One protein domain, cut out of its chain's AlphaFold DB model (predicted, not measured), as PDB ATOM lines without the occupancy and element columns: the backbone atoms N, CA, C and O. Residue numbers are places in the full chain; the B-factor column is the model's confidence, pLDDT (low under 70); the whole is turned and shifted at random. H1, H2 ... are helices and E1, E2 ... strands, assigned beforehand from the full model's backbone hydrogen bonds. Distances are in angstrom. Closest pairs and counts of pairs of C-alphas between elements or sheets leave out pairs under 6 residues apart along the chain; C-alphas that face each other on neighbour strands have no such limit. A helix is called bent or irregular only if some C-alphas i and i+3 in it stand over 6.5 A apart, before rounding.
ATOM      1  N   GLU A   2     177.850  77.957 155.692       77.31
ATOM      2  CA  GLU A   2     178.535  77.328 154.541       77.31
ATOM      3  C   GLU A   2     177.961  75.938 154.201       77.31
ATOM      4  O   GLU A   2     177.640  75.660 153.048       77.31
ATOM      5  N   GLU A   3     177.700  75.116 155.221       81.75
ATOM      6  CA  GLU A   3     177.024  73.820 155.068       81.75
ATOM      7  C   GLU A   3     175.602  73.962 154.495       81.75
ATOM      8  O   GLU A   3     175.197  73.188 153.631       81.75
ATOM      9  N   ASP A   4     174.859  75.000 154.895       83.38
ATOM     10  CA  ASP A   4     173.510  75.271 154.378       83.38
ATOM     11  C   ASP A   4     173.532  75.641 152.891       83.38
ATOM     12  O   ASP A   4     172.663  75.211 152.133       83.38
ATOM     13  N   VAL A   5     174.537  76.411 152.456       86.44
ATOM     14  CA  VAL A   5     174.727  76.763 151.042       86.44
ATOM     15  C   VAL A   5     175.095  75.524 150.227       86.44
ATOM     16  O   VAL A   5     174.502  75.295 149.173       86.44
ATOM     17  N   LEU A   6     176.015  74.690 150.719       88.62
ATOM     18  CA  LEU A   6     176.378  73.434 150.057       88.62
ATOM     19  C   LEU A   6     175.172  72.496 149.935       88.62
ATOM     20  O   LEU A   6     174.894  72.000 148.843       88.62
ATOM     21  N   ASN A   7     174.402  72.324 151.010       90.81
ATOM     22  CA  ASN A   7     173.177  71.526 151.006       90.81
ATOM     23  C   ASN A   7     172.132  72.090 150.033       90.81
ATOM     24  O   ASN A   7     171.474  71.335 149.309       90.81
ATOM     25  N   ALA A   8     171.994  73.416 149.952       88.50
ATOM     26  CA  ALA A   8     171.093  74.068 149.008       88.50
ATOM     27  C   ALA A   8     171.495  73.831 147.548       88.50
ATOM     28  O   ALA A   8     170.632  73.525 146.723       88.50
ATOM     29  N   LEU A   9     172.791  73.906 147.241       88.00
ATOM     30  CA  LEU A   9     173.328  73.633 145.907       88.00
ATOM     31  C   LEU A   9     173.176  72.154 145.529       88.00
ATOM     32  O   LEU A   9     172.665  71.845 144.453       88.00
ATOM     33  N   GLN A  10     173.542  71.237 146.429       90.44
ATOM     34  CA  GLN A  10     173.422  69.791 146.215       90.44
ATOM     35  C   GLN A  10     171.966  69.362 146.002       90.44
ATOM     36  O   GLN A  10     171.672  68.568 145.110       90.44
ATOM     37  N   SER A  11     171.040  69.935 146.775       89.25
ATOM     38  CA  SER A  11     169.598  69.701 146.621       89.25
ATOM     39  C   SER A  11     168.956  70.487 145.473       89.25
ATOM     40  O   SER A  11     167.758  70.334 145.241       89.25
ATOM     41  N   ARG A  12     169.725  71.317 144.751       89.56
ATOM     42  CA  ARG A  12     169.249  72.216 143.686       89.56
ATOM     43  C   ARG A  12     168.056  73.069 144.125       89.56
ATOM     44  O   ARG A  12     167.080  73.202 143.392       89.56
ATOM     45  N   SER A  13     168.139  73.649 145.323       89.50
ATOM     46  CA  SER A  13     167.051  74.420 145.948       89.50
ATOM     47  C   SER A  13     166.583  75.613 145.103       89.50
ATOM     48  O   SER A  13     165.409  75.971 145.152       89.50
ATOM     49  N   ALA A  14     167.479  76.207 144.311       89.88
ATOM     50  CA  ALA A  14     167.144  77.066 143.180       89.88
ATOM     51  C   ALA A  14     168.300  77.071 142.169       89.88
ATOM     52  O   ALA A  14     169.438  76.781 142.536       89.88
ATOM     53  N   PHE A  15     168.027  77.397 140.906       89.12
ATOM     54  CA  PHE A  15     169.064  77.550 139.884       89.12
ATOM     55  C   PHE A  15     168.660  78.540 138.785       89.12
ATOM     56  O   PHE A  15     167.477  78.737 138.501       89.12
ATOM     57  N   LEU A  16     169.663  79.146 138.147       88.44
ATOM     58  CA  LEU A  16     169.505  80.022 136.987       88.44
ATOM     59  C   LEU A  16     169.833  79.212 135.719       88.44
ATOM     60  O   LEU A  16     170.977  78.787 135.567       88.44
ATOM     61  N   PRO A  17     168.893  79.000 134.783       89.31
ATOM     62  CA  PRO A  17     169.162  78.283 133.538       89.31
ATOM     63  C   PRO A  17     169.974  79.116 132.522       89.31
ATOM     64  O   PRO A  17     170.162  78.677 131.394       89.31
ATOM     65  N   GLY A  18     170.408  80.332 132.876       85.12
ATOM     66  CA  GLY A  18     171.177  81.241 132.011       85.12
ATOM     67  C   GLY A  18     170.343  82.046 131.005       85.12
ATOM     68  O   GLY A  18     170.856  82.980 130.395       85.12
ATOM     69  N   GLY A  19     169.058  81.722 130.846       87.56
ATOM     70  CA  GLY A  19     168.127  82.446 129.978       87.56
ATOM     71  C   GLY A  19     167.509  83.690 130.623       87.56
ATOM     72  O   GLY A  19     167.528  83.871 131.844       87.56
ATOM     73  N   ARG A  20     166.903  84.523 129.774       88.00
ATOM     74  CA  ARG A  20     166.081  85.672 130.164       88.00
ATOM     75  C   ARG A  20     164.678  85.547 129.580       88.00
ATOM     76  O   ARG A  20     164.489  84.865 128.572       88.00
ATOM     77  N   ASP A  21     163.701  86.175 130.222       85.50
ATOM     78  CA  ASP A  21     162.361  86.305 129.651       85.50
ATOM     79  C   ASP A  21     162.307  87.390 128.554       85.50
ATOM     80  O   ASP A  21     163.319  87.976 128.161       85.50
ATOM     81  N   ARG A  22     161.105  87.654 128.031       86.44
ATOM     82  CA  ARG A  22     160.884  88.645 126.964       86.44
ATOM     83  C   ARG A  22     161.087  90.092 127.413       86.44
ATOM     84  O   ARG A  22     161.382  90.932 126.570       86.44
ATOM     85  N   ASP A  23     160.952  90.352 128.706       85.00
ATOM     86  CA  ASP A  23     161.148  91.659 129.329       85.00
ATOM     87  C   ASP A  23     162.583  91.804 129.871       85.00
ATOM     88  O   ASP A  23     162.888  92.738 130.610       85.00
ATOM     89  N   ASN A  24     163.481  90.898 129.456       84.94
ATOM     90  CA  ASN A  24     164.894  90.855 129.810       84.94
ATOM     91  C   ASN A  24     165.171  90.555 131.299       84.94
ATOM     92  O   ASN A  24     166.293  90.778 131.762       84.94
ATOM     93  N   ASN A  25     164.202  89.994 132.030       87.31
ATOM     94  CA  ASN A  25     164.383  89.554 133.414       87.31
ATOM     95  C   ASN A  25     165.087  88.196 133.467       87.31
ATOM     96  O   ASN A  25     164.893  87.335 132.603       87.31
ATOM     97  N   LEU A  26     165.873  87.972 134.517       88.69
ATOM     98  CA  LEU A  26     166.550  86.698 134.743       88.69
ATOM     99  C   LEU A  26     165.555  85.607 135.126       88.69
ATOM    100  O   LEU A  26     164.672  85.814 135.959       88.69
ATOM    101  N   LEU A  27     165.732  84.420 134.553       90.00
ATOM    102  CA  LEU A  27     164.935  83.258 134.924       90.00
ATOM    103  C   LEU A  27     165.520  82.601 136.174       90.00
ATOM    104  O   LEU A  27     166.683  82.213 136.171       90.00
ATOM    105  N   LEU A  28     164.713  82.426 137.218       90.44
ATOM    106  CA  LEU A  28     165.078  81.670 138.420       90.44
ATOM    107  C   LEU A  28     164.123  80.496 138.593       90.44
ATOM    108  O   LEU A  28     162.921  80.694 138.734       90.44
ATOM    109  N   VAL A  29     164.644  79.273 138.618       92.38
ATOM    110  CA  VAL A  29     163.836  78.063 138.794       92.38
ATOM    111  C   VAL A  29     164.002  77.534 140.213       92.38
ATOM    112  O   VAL A  29     165.119  77.335 140.683       92.38
ATOM    113  N   ILE A  30     162.880  77.285 140.886       92.56
ATOM    114  CA  ILE A  30     162.795  76.751 142.246       92.56
ATOM    115  C   ILE A  30     162.006  75.439 142.187       92.56
ATOM    116  O   ILE A  30     160.769  75.463 142.179       92.56
ATOM    117  N   PRO A  31     162.684  74.283 142.123       92.69
ATOM    118  CA  PRO A  31     162.014  73.004 142.276       92.69
ATOM    119  C   PRO A  31     161.553  72.841 143.724       92.69
ATOM    120  O   PRO A  31     162.335  73.009 144.658       92.69
ATOM    121  N   VAL A  32     160.276  72.516 143.924       91.44
ATOM    122  CA  VAL A  32     159.732  72.315 145.267       91.44
ATOM    123  C   VAL A  32     159.834  70.835 145.640       91.44
ATOM    124  O   VAL A  32     159.114  70.016 145.055       91.44
ATOM    125  N   PRO A  33     160.701  70.471 146.603       89.12
ATOM    126  CA  PRO A  33     160.787  69.103 147.103       89.12
ATOM    127  C   PRO A  33     159.481  68.661 147.781       89.12
ATOM    128  O   PRO A  33     158.571  69.452 148.023       89.12
ATOM    129  N   PHE A  34     159.375  67.370 148.096       87.81
ATOM    130  CA  PHE A  34     158.233  66.840 148.849       87.81
ATOM    131  C   PHE A  34     158.191  67.353 150.299       87.81
ATOM    132  O   PHE A  34     157.107  67.472 150.873       87.81
ATOM    133  N   GLU A  35     159.353  67.700 150.861       87.25
ATOM    134  CA  GLU A  35     159.535  68.157 152.240       87.25
ATOM    135  C   GLU A  35     160.274  69.496 152.286       87.25
ATOM    136  O   GLU A  35     161.115  69.782 151.440       87.25
ATOM    137  N   LEU A  36     159.963  70.340 153.273       85.50
ATOM    138  CA  LEU A  36     160.589  71.656 153.397       85.50
ATOM    139  C   LEU A  36     162.024  71.530 153.908       85.50
ATOM    140  O   LEU A  36     162.244  71.069 155.026       85.50
ATOM    141  N   HIS A  37     162.981  72.042 153.141       86.94
ATOM    142  CA  HIS A  37     164.367  72.110 153.580       86.94
ATOM    143  C   HIS A  37     164.675  73.438 154.296       86.94
ATOM    144  O   HIS A  37     164.345  74.504 153.753       86.94
ATOM    145  N   PRO A  38     165.352  73.413 155.463       86.38
ATOM    146  CA  PRO A  38     165.628  74.611 156.260       86.38
ATOM    147  C   PRO A  38     166.558  75.611 155.553       86.38
ATOM    148  O   PRO A  38     166.448  76.813 155.786       86.38
ATOM    149  N   TRP A  39     167.408  75.145 154.634       85.94
ATOM    150  CA  TRP A  39     168.345  75.984 153.880       85.94
ATOM    151  C   TRP A  39     167.721  76.741 152.698       85.94
ATOM    152  O   TRP A  39     168.339  77.667 152.185       85.94
ATOM    153  N   THR A  40     166.494  76.414 152.273       83.50
ATOM    154  CA  THR A  40     165.866  77.033 151.085       83.50
ATOM    155  C   THR A  40     165.767  78.555 151.210       83.50
ATOM    156  O   THR A  40     166.137  79.293 150.301       83.50
ATOM    157  N   LYS A  41     165.251  79.033 152.347       82.94
ATOM    158  CA  LYS A  41     165.046  80.461 152.600       82.94
ATOM    159  C   LYS A  41     166.372  81.232 152.692       82.94
ATOM    160  O   LYS A  41     166.527  82.172 151.915       82.94
ATOM    161  N   PRO A  42     167.327  80.856 153.571       84.25
ATOM    162  CA  PRO A  42     168.593  81.579 153.662       84.25
ATOM    163  C   PRO A  42     169.383  81.510 152.354       84.25
ATOM    164  O   PRO A  42     170.025  82.490 151.988       84.25
ATOM    165  N   TYR A  43     169.292  80.407 151.602       84.81
ATOM    166  CA  TYR A  43     169.897  80.315 150.276       84.81
ATOM    167  C   TYR A  43     169.337  81.363 149.307       84.81
ATOM    168  O   TYR A  43     170.115  82.080 148.692       84.81
ATOM    169  N   LEU A  44     168.014  81.525 149.195       80.50
ATOM    170  CA  LEU A  44     167.418  82.541 148.312       80.50
ATOM    171  C   LEU A  44     167.777  83.982 148.716       80.50
ATOM    172  O   LEU A  44     167.930  84.838 147.847       80.50
ATOM    173  N   GLU A  45     167.929  84.252 150.014       78.81
ATOM    174  CA  GLU A  45     168.312  85.577 150.522       78.81
ATOM    175  C   GLU A  45     169.783  85.920 150.219       78.81
ATOM    176  O   GLU A  45     170.097  87.075 149.927       78.81
ATOM    177  N   THR A  46     170.672  84.922 150.275       79.81
ATOM    178  CA  THR A  46     172.136  85.117 150.239       79.81
ATOM    179  C   THR A  46     172.794  84.809 148.898       79.81
ATOM    180  O   THR A  46     173.827  85.393 148.586       79.81
ATOM    181  N   SER A  47     172.224  83.906 148.097       75.75
ATOM    182  CA  SER A  47     172.856  83.421 146.858       75.75
ATOM    183  C   SER A  47     172.801  84.417 145.703       75.75
ATOM    184  O   SER A  47     173.583  84.312 144.760       75.75
ATOM    185  N   ILE A  48     171.889  85.385 145.766       76.94
ATOM    186  CA  ILE A  48     171.670  86.357 144.701       76.94
ATOM    187  C   ILE A  48     172.266  87.692 145.147       76.94
ATOM    188  O   ILE A  48     171.780  88.302 146.102       76.94
ATOM    189  N   ASN A  49     173.310  88.150 144.455       77.31
ATOM    190  CA  ASN A  49     173.911  89.453 144.732       77.31
ATOM    191  C   ASN A  49     172.963  90.602 144.323       77.31
ATOM    192  O   ASN A  49     172.068  90.434 143.490       77.31
ATOM    193  N   ASP A  50     173.144  91.783 144.912       77.31
ATOM    194  CA  ASP A  50     172.211  92.900 144.711       77.31
ATOM    195  C   ASP A  50     172.238  93.463 143.278       77.31
ATOM    196  O   ASP A  50     171.215  93.915 142.763       77.31
ATOM    197  N   GLU A  51     173.374  93.343 142.585       72.44
ATOM    198  CA  GLU A  51     173.522  93.683 141.163       72.44
ATOM    199  C   GLU A  51     172.606  92.817 140.286       72.44
ATOM    200  O   GLU A  51     171.856  93.332 139.457       72.44
ATOM    201  N   THR A  52     172.596  91.503 140.518       74.38
ATOM    202  CA  THR A  52     171.713  90.552 139.828       74.38
ATOM    203  C   THR A  52     170.260  90.834 140.183       74.38
ATOM    204  O   THR A  52     169.395  90.755 139.311       74.38
ATOM    205  N   LYS A  53     169.978  91.243 141.431       75.38
ATOM    206  CA  LYS A  53     168.626  91.651 141.825       75.38
ATOM    207  C   LYS A  53     168.122  92.850 141.032       75.38
ATOM    208  O   LYS A  53     166.976  92.833 140.606       75.38
ATOM    209  N   SER A  54     168.970  93.833 140.741       78.31
ATOM    210  CA  SER A  54     168.568  95.018 139.966       78.31
ATOM    211  C   SER A  54     168.138  94.723 138.518       78.31
ATOM    212  O   SER A  54     167.469  95.547 137.899       78.31
ATOM    213  N   CYS A  55     168.476  93.545 137.978       77.81
ATOM    214  CA  CYS A  55     168.101  93.131 136.623       77.81
ATOM    215  C   CYS A  55     166.659  92.613 136.503       77.81
ATOM    216  O   CYS A  55     166.218  92.346 135.385       77.81
ATOM    217  N   GLY A  56     165.950  92.441 137.622       86.31
ATOM    218  CA  GLY A  56     164.621  91.842 137.649       86.31
ATOM    219  C   GLY A  56     164.635  90.319 137.471       86.31
ATOM    220  O   GLY A  56     165.516  89.738 136.829       86.31
ATOM    221  N   PHE A  57     163.625  89.657 138.037       85.62
ATOM    222  CA  PHE A  57     163.453  88.209 137.985       85.62
ATOM    223  C   PHE A  57     162.080  87.795 137.495       85.62
ATOM    224  O   PHE A  57     161.054  88.319 137.933       85.62
ATOM    225  N   THR A  58     162.089  86.732 136.705       89.62
ATOM    226  CA  THR A  58     160.940  85.864 136.506       89.62
ATOM    227  C   THR A  58     161.218  84.535 137.191       89.62
ATOM    228  O   THR A  58     162.147  83.808 136.838       89.62
ATOM    229  N   VAL A  59     160.425  84.229 138.214       90.62
ATOM    230  CA  VAL A  59     160.615  83.048 139.056       90.62
ATOM    231  C   VAL A  59     159.648  81.950 138.647       90.62
ATOM    232  O   VAL A  59     158.447  82.178 138.556       90.62
ATOM    233  N   LEU A  60     160.162  80.744 138.449       93.00
ATOM    234  CA  LEU A  60     159.398  79.540 138.159       93.00
ATOM    235  C   LEU A  60     159.451  78.597 139.361       93.00
ATOM    236  O   LEU A  60     160.494  78.026 139.663       93.00
ATOM    237  N   ILE A  61     158.323  78.398 140.029       92.38
ATOM    238  CA  ILE A  61     158.160  77.415 141.096       92.38
ATOM    239  C   ILE A  61     157.610  76.127 140.488       92.38
ATOM    240  O   ILE A  61     156.432  76.054 140.130       92.38
ATOM    241  N   ASP A  62     158.440  75.090 140.413       92.31
ATOM    242  CA  ASP A  62     157.986  73.750 140.043       92.31
ATOM    243  C   ASP A  62     157.419  73.036 141.276       92.31
ATOM    244  O   ASP A  62     158.130  72.399 142.051       92.31
ATOM    245  N   ALA A  63     156.107  73.174 141.467       91.81
ATOM    246  CA  ALA A  63     155.342  72.584 142.559       91.81
ATOM    247  C   ALA A  63     154.521  71.363 142.101       91.81
ATOM    248  O   ALA A  63     153.499  71.021 142.711       91.81
ATOM    249  N   GLN A  64     154.951  70.685 141.032       88.62
ATOM    250  CA  GLN A  64     154.249  69.514 140.504       88.62
ATOM    251  C   GLN A  64     154.196  68.359 141.507       88.62
ATOM    252  O   GLN A  64     153.211  67.630 141.580       88.62
ATOM    253  N   LYS A  65     155.244  68.201 142.315       86.44
ATOM    254  CA  LYS A  65     155.400  67.049 143.209       86.44
ATOM    255  C   LYS A  65     154.967  67.320 144.649       86.44
ATOM    256  O   LYS A  65     154.878  66.389 145.439       86.44
ATOM    257  N   CYS A  66     154.672  68.566 145.015       87.25
ATOM    258  CA  CYS A  66     154.478  68.944 146.411       87.25
ATOM    259  C   CYS A  66     153.013  69.234 146.782       87.25
ATOM    260  O   CYS A  66     152.123  69.426 145.944       87.25
ATOM    261  N   SER A  67     152.757  69.290 148.093       88.62
ATOM    262  CA  SER A  67     151.467  69.740 148.616       88.62
ATOM    263  C   SER A  67     151.260  71.240 148.376       88.62
ATOM    264  O   SER A  67     152.207  72.027 148.371       88.62
ATOM    265  N   TRP A  68     150.001  71.682 148.276       85.25
ATOM    266  CA  TRP A  68     149.695  73.116 148.152       85.25
ATOM    267  C   TRP A  68     150.197  73.937 149.347       85.25
ATOM    268  O   TRP A  68     150.591  75.094 149.205       85.25
ATOM    269  N   ARG A  69     150.211  73.334 150.541       87.75
ATOM    270  CA  ARG A  69     150.785  73.963 151.734       87.75
ATOM    271  C   ARG A  69     152.262  74.286 151.515       87.75
ATOM    272  O   ARG A  69     152.667  75.395 151.843       87.75
ATOM    273  N   LEU A  70     153.026  73.352 150.954       88.88
ATOM    274  CA  LEU A  70     154.452  73.533 150.713       88.88
ATOM    275  C   LEU A  70     154.713  74.523 149.571       88.88
ATOM    276  O   LEU A  70     155.498  75.447 149.750       88.88
ATOM    277  N   ALA A  71     153.963  74.436 148.468       88.12
ATOM    278  CA  ALA A  71     154.025  75.423 147.386       88.12
ATOM    279  C   ALA A  71     153.854  76.863 147.906       88.12
ATOM    280  O   ALA A  71     154.670  77.731 147.605       88.12
ATOM    281  N   LYS A  72     152.864  77.102 148.781       86.19
ATOM    282  CA  LYS A  72     152.643  78.418 149.408       86.19
ATOM    283  C   LYS A  72     153.810  78.899 150.272       86.19
ATOM    284  O   LYS A  72     154.002  80.104 150.396       86.19
ATOM    285  N   ILE A  73     154.564  77.993 150.895       88.75
ATOM    286  CA  ILE A  73     155.758  78.361 151.668       88.75
ATOM    287  C   ILE A  73     156.845  78.877 150.720       88.75
ATOM    288  O   ILE A  73     157.389  79.948 150.968       88.75
ATOM    289  N   HIS A  74     157.093  78.187 149.603       88.38
ATOM    290  CA  HIS A  74     158.066  78.631 148.596       88.38
ATOM    291  C   HIS A  74     157.629  79.923 147.892       88.38
ATOM    292  O   HIS A  74     158.433  80.837 147.752       88.38
ATOM    293  N   MET A  75     156.343  80.063 147.562       87.81
ATOM    294  CA  MET A  75     155.749  81.303 147.036       87.81
ATOM    295  C   MET A  75     155.949  82.508 147.970       87.81
ATOM    296  O   MET A  75     156.152  83.630 147.518       87.81
ATOM    297  N   ARG A  76     155.887  82.295 149.290       85.38
ATOM    298  CA  ARG A  76     156.186  83.343 150.278       85.38
ATOM    299  C   ARG A  76     157.684  83.572 150.431       85.38
ATOM    300  O   ARG A  76     158.093  84.693 150.679       85.38
ATOM    301  N   ALA A  77     158.514  82.545 150.275       84.06
ATOM    302  CA  ALA A  77     159.962  82.722 150.282       84.06
ATOM    303  C   ALA A  77     160.429  83.570 149.085       84.06
ATOM    304  O   ALA A  77     161.337  84.377 149.224       84.06
ATOM    305  N   THR A  78     159.769  83.479 147.929       83.25
ATOM    306  CA  THR A  78     160.131  84.289 146.755       83.25
ATOM    307  C   THR A  78     159.805  85.771 146.897       83.25
ATOM    308  O   THR A  78     160.418  86.581 146.209       83.25
ATOM    309  N   THR A  79     158.913  86.170 147.815       77.94
ATOM    310  CA  THR A  79     158.664  87.604 148.070       77.94
ATOM    311  C   THR A  79     159.878  88.303 148.682       77.94
ATOM    312  O   THR A  79     159.953  89.527 148.657       77.94
ATOM    313  N   LEU A  80     160.850  87.545 149.202       73.88
ATOM    314  CA  LEU A  80     162.123  88.066 149.711       73.88
ATOM    315  C   LEU A  80     162.996  88.667 148.599       73.88
ATOM    316  O   LEU A  80     163.867  89.480 148.883       73.88
ATOM    317  N   LEU A  81     162.726  88.329 147.332       73.06
ATOM    318  CA  LEU A  81     163.358  88.968 146.173       73.06
ATOM    319  C   LEU A  81     162.885  90.425 145.977       73.06
ATOM    320  O   LEU A  81     163.498  91.181 145.222       73.06
ATOM    321  N   GLY A  82     161.837  90.838 146.700       70.19
ATOM    322  CA  GLY A  82     161.383  92.222 146.794       70.19
ATOM    323  C   GLY A  82     160.834  92.778 145.482       70.19
ATOM    324  O   GLY A  82     160.283  92.047 144.661       70.19
ATOM    325  N   ALA A  83     161.009  94.089 145.282       67.06
ATOM    326  CA  ALA A  83     160.541  94.828 144.102       67.06
ATOM    327  C   ALA A  83     161.143  94.344 142.768       67.06
ATOM    328  O   ALA A  83     160.697  94.759 141.704       67.06
ATOM    329  N   ASN A  84     162.140  93.462 142.827       78.06
ATOM    330  CA  ASN A  84     162.804  92.892 141.665       78.06
ATOM    331  C   ASN A  84     162.095  91.643 141.125       78.06
ATOM    332  O   ASN A  84     162.472  91.131 140.077       78.06
ATOM    333  N   LEU A  85     161.085  91.121 141.825       83.81
ATOM    334  CA  LEU A  85     160.247  90.048 141.304       83.81
ATOM    335  C   LEU A  85     159.247  90.625 140.290       83.81
ATOM    336  O   LEU A  85     158.241  91.216 140.677       83.81
ATOM    337  N   SER A  86     159.525  90.440 139.000       85.56
ATOM    338  CA  SER A  86     158.660  90.878 137.896       85.56
ATOM    339  C   SER A  86     157.475  89.929 137.732       85.56
ATOM    340  O   SER A  86     156.316  90.339 137.787       85.56
ATOM    341  N   THR A  87     157.775  88.638 137.593       85.44
ATOM    342  CA  THR A  87     156.774  87.598 137.350       85.44
ATOM    343  C   THR A  87     157.058  86.385 138.220       85.44
ATOM    344  O   THR A  87     158.208  86.005 138.435       85.44
ATOM    345  N   LEU A  88     156.003  85.737 138.704       88.31
ATOM    346  CA  LEU A  88     156.110  84.489 139.450       88.31
ATOM    347  C   LEU A  88     155.143  83.455 138.891       88.31
ATOM    348  O   LEU A  88     153.937  83.662 138.904       88.31
ATOM    349  N   ILE A  89     155.689  82.346 138.413       89.44
ATOM    350  CA  ILE A  89     154.978  81.273 137.737       89.44
ATOM    351  C   ILE A  89     155.004  80.027 138.604       89.44
ATOM    352  O   ILE A  89     156.069  79.571 138.998       89.44
ATOM    353  N   VAL A  90     153.836  79.451 138.891       89.81
ATOM    354  CA  VAL A  90     153.720  78.220 139.684       89.81
ATOM    355  C   VAL A  90     153.228  77.085 138.793       89.81
ATOM    356  O   VAL A  90     152.105  77.121 138.295       89.81
ATOM    357  N   ILE A  91     154.047  76.050 138.611       90.62
ATOM    358  CA  ILE A  91     153.661  74.840 137.881       90.62
ATOM    359  C   ILE A  91     153.024  73.856 138.863       90.62
ATOM    360  O   ILE A  91     153.611  73.530 139.895       90.62
ATOM    361  N   ARG A  92     151.830  73.354 138.534       86.25
ATOM    362  CA  ARG A  92     151.129  72.284 139.264       86.25
ATOM    363  C   ARG A  92     150.671  71.196 138.288       86.25
ATOM    364  O   ARG A  92     150.532  71.501 137.107       86.25
ATOM    365  N   PRO A  93     150.399  69.965 138.762       85.12
ATOM    366  CA  PRO A  93     149.843  68.913 137.916       85.12
ATOM    367  C   PRO A  93     148.438  69.289 137.455       85.12
ATOM    368  O   PRO A  93     147.688  69.874 138.235       85.12
ATOM    369  N   ASP A  94     148.051  68.868 136.254       73.94
ATOM    370  CA  ASP A  94     146.749  69.200 135.660       73.94
ATOM    371  C   ASP A  94     145.566  68.845 136.577       73.94
ATOM    372  O   ASP A  94     144.687  69.669 136.815       73.94
ATOM    373  N   ALA A  95     145.634  67.682 137.238       74.12
ATOM    374  CA  ALA A  95     144.618  67.210 138.184       74.12
ATOM    375  C   ALA A  95     144.395  68.133 139.404       74.12
ATOM    376  O   ALA A  95     143.409  67.974 140.132       74.12
ATOM    377  N   PHE A  96     145.315  69.067 139.684       74.38
ATOM    378  CA  PHE A  96     145.109  70.112 140.688       74.38
ATOM    379  C   PHE A  96     144.037  71.111 140.235       74.38
ATOM    380  O   PHE A  96     143.204  71.506 141.052       74.38
ATOM    381  N   TRP A  97     144.036  71.474 138.950       68.75
ATOM    382  CA  TRP A  97     143.097  72.428 138.359       68.75
ATOM    383  C   TRP A  97     141.702  71.836 138.203       68.75
ATOM    384  O   TRP A  97     140.732  72.547 138.400       68.75
ATOM    385  N   ASP A  98     141.579  70.531 137.963       68.69
ATOM    386  CA  ASP A  98     140.267  69.884 137.801       68.69
ATOM    387  C   ASP A  98     139.436  69.861 139.096       68.69
ATOM    388  O   ASP A  98     138.205  69.861 139.073       68.69
ATOM    389  N   LYS A  99     140.106  69.826 140.257       63.38
ATOM    390  CA  LYS A  99     139.460  69.716 141.579       63.38
ATOM    391  C   LYS A  99     139.056  71.062 142.175       63.38
ATOM    392  O   LYS A  99     138.291  71.096 143.137       63.38
ATOM    393  N   GLN A 100     139.568  72.160 141.636       54.03
ATOM    394  CA  GLN A 100     139.166  73.507 142.010       54.03
ATOM    395  C   GLN A 100     138.442  74.096 140.802       54.03
ATOM    396  O   GLN A 100     139.035  74.209 139.742       54.03
TER     397      GLN A 100
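What this domain is: This is residues 2 to 100 of the 155 residues of an uncharacterized protein of Lutzomyia longipalpis (UniProt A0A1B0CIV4). What does the model look like? A small parallel sheet of three strands, E1, E2 and E3, is covered on one face by the long helix H4; H2 runs side by side with H4, H1 packs on H2 at a steep tilt, and little H5 follows beyond the end of E3. What is it made of? The printed part has 99 residues with five named helices and three named strands, in the order H1 E1 H2 H3 E2 H4 E3 H5, and its class is mixed, helices and strands. It is compact, with a radius of gyration of the C-alphas of 13.5 A, and spans 42 by 35 by 21 A.

Where its parts are: Where are the strands? E1 is residues 26 to 31, 16.3 A long, from C-alpha 26 at (166.550, 86.698, 134.743); E2 is residues 57 to 62, 15.6 A; E3 is residues 85 to 91, 16.9 A. Where are the helices? H4 is residues 68 to 84, 24.6 A, from C-alpha 68 at (149.695, 73.116, 148.152). H1 is residues 2 to 10, 12.3 A; H2 residues 40 to 46, 10.3 A; H3 residues 50 to 54; and H5 residues 94 to 98, ending at (140.267, 69.884, 137.801).

How they stand to each other: How is the sheet joined? Its order is E1 E2 E3, all parallel, with N 30 and O 60 at 2.8 A and N 61 and O 89 at 2.7 A, both within hydrogen-bond range. E1, H2 H3, E2 and E2, H4, E3 are strand-helix-strand units, two parallel neighbour strands with helices between, each with a right-handed crossover. What is on it? H4 makes two layers with it, a helix on one face of a sheet: its height is 9.0 A, over E2 and along the strands at 8 degrees on the local plane. Which helices touch? H2 touches H4 at Lys 41 and Ala 77, closest C-alphas 6.0 A, a shallow tilt of 7 degrees, the same way; H1 touches H2 at Val 5 and Tyr 43, 6.0 A, a steep tilt of 64 degrees, opposite ways. H3 and H4 only just touch, with 3 pairs of C-alphas within 8 A, the closest Lys 53 and Asn 84 at 6.0 A. How are the helix backbones? In H1, H2, H3 and H5 every O i to N i+4 pair is within hydrogen-bond range, in H4 7 of 13; H4 is irregular, C-alphas 80 and 83 being 8.9 A apart, with a kink of 35 degrees near residue 78.

The domain as a whole: How large is it? The C-alphas of Glu 2 and Asp 98, the two farthest apart, are 42.4 A from each other. Is it unbroken? The printed part has no cut, and the link from H1 to E1, 15 residues, is long. Where is confidence low? Residue 83 and residues 97 to 100 are under 70, and the mean pLDDT of the printed part is 84.1.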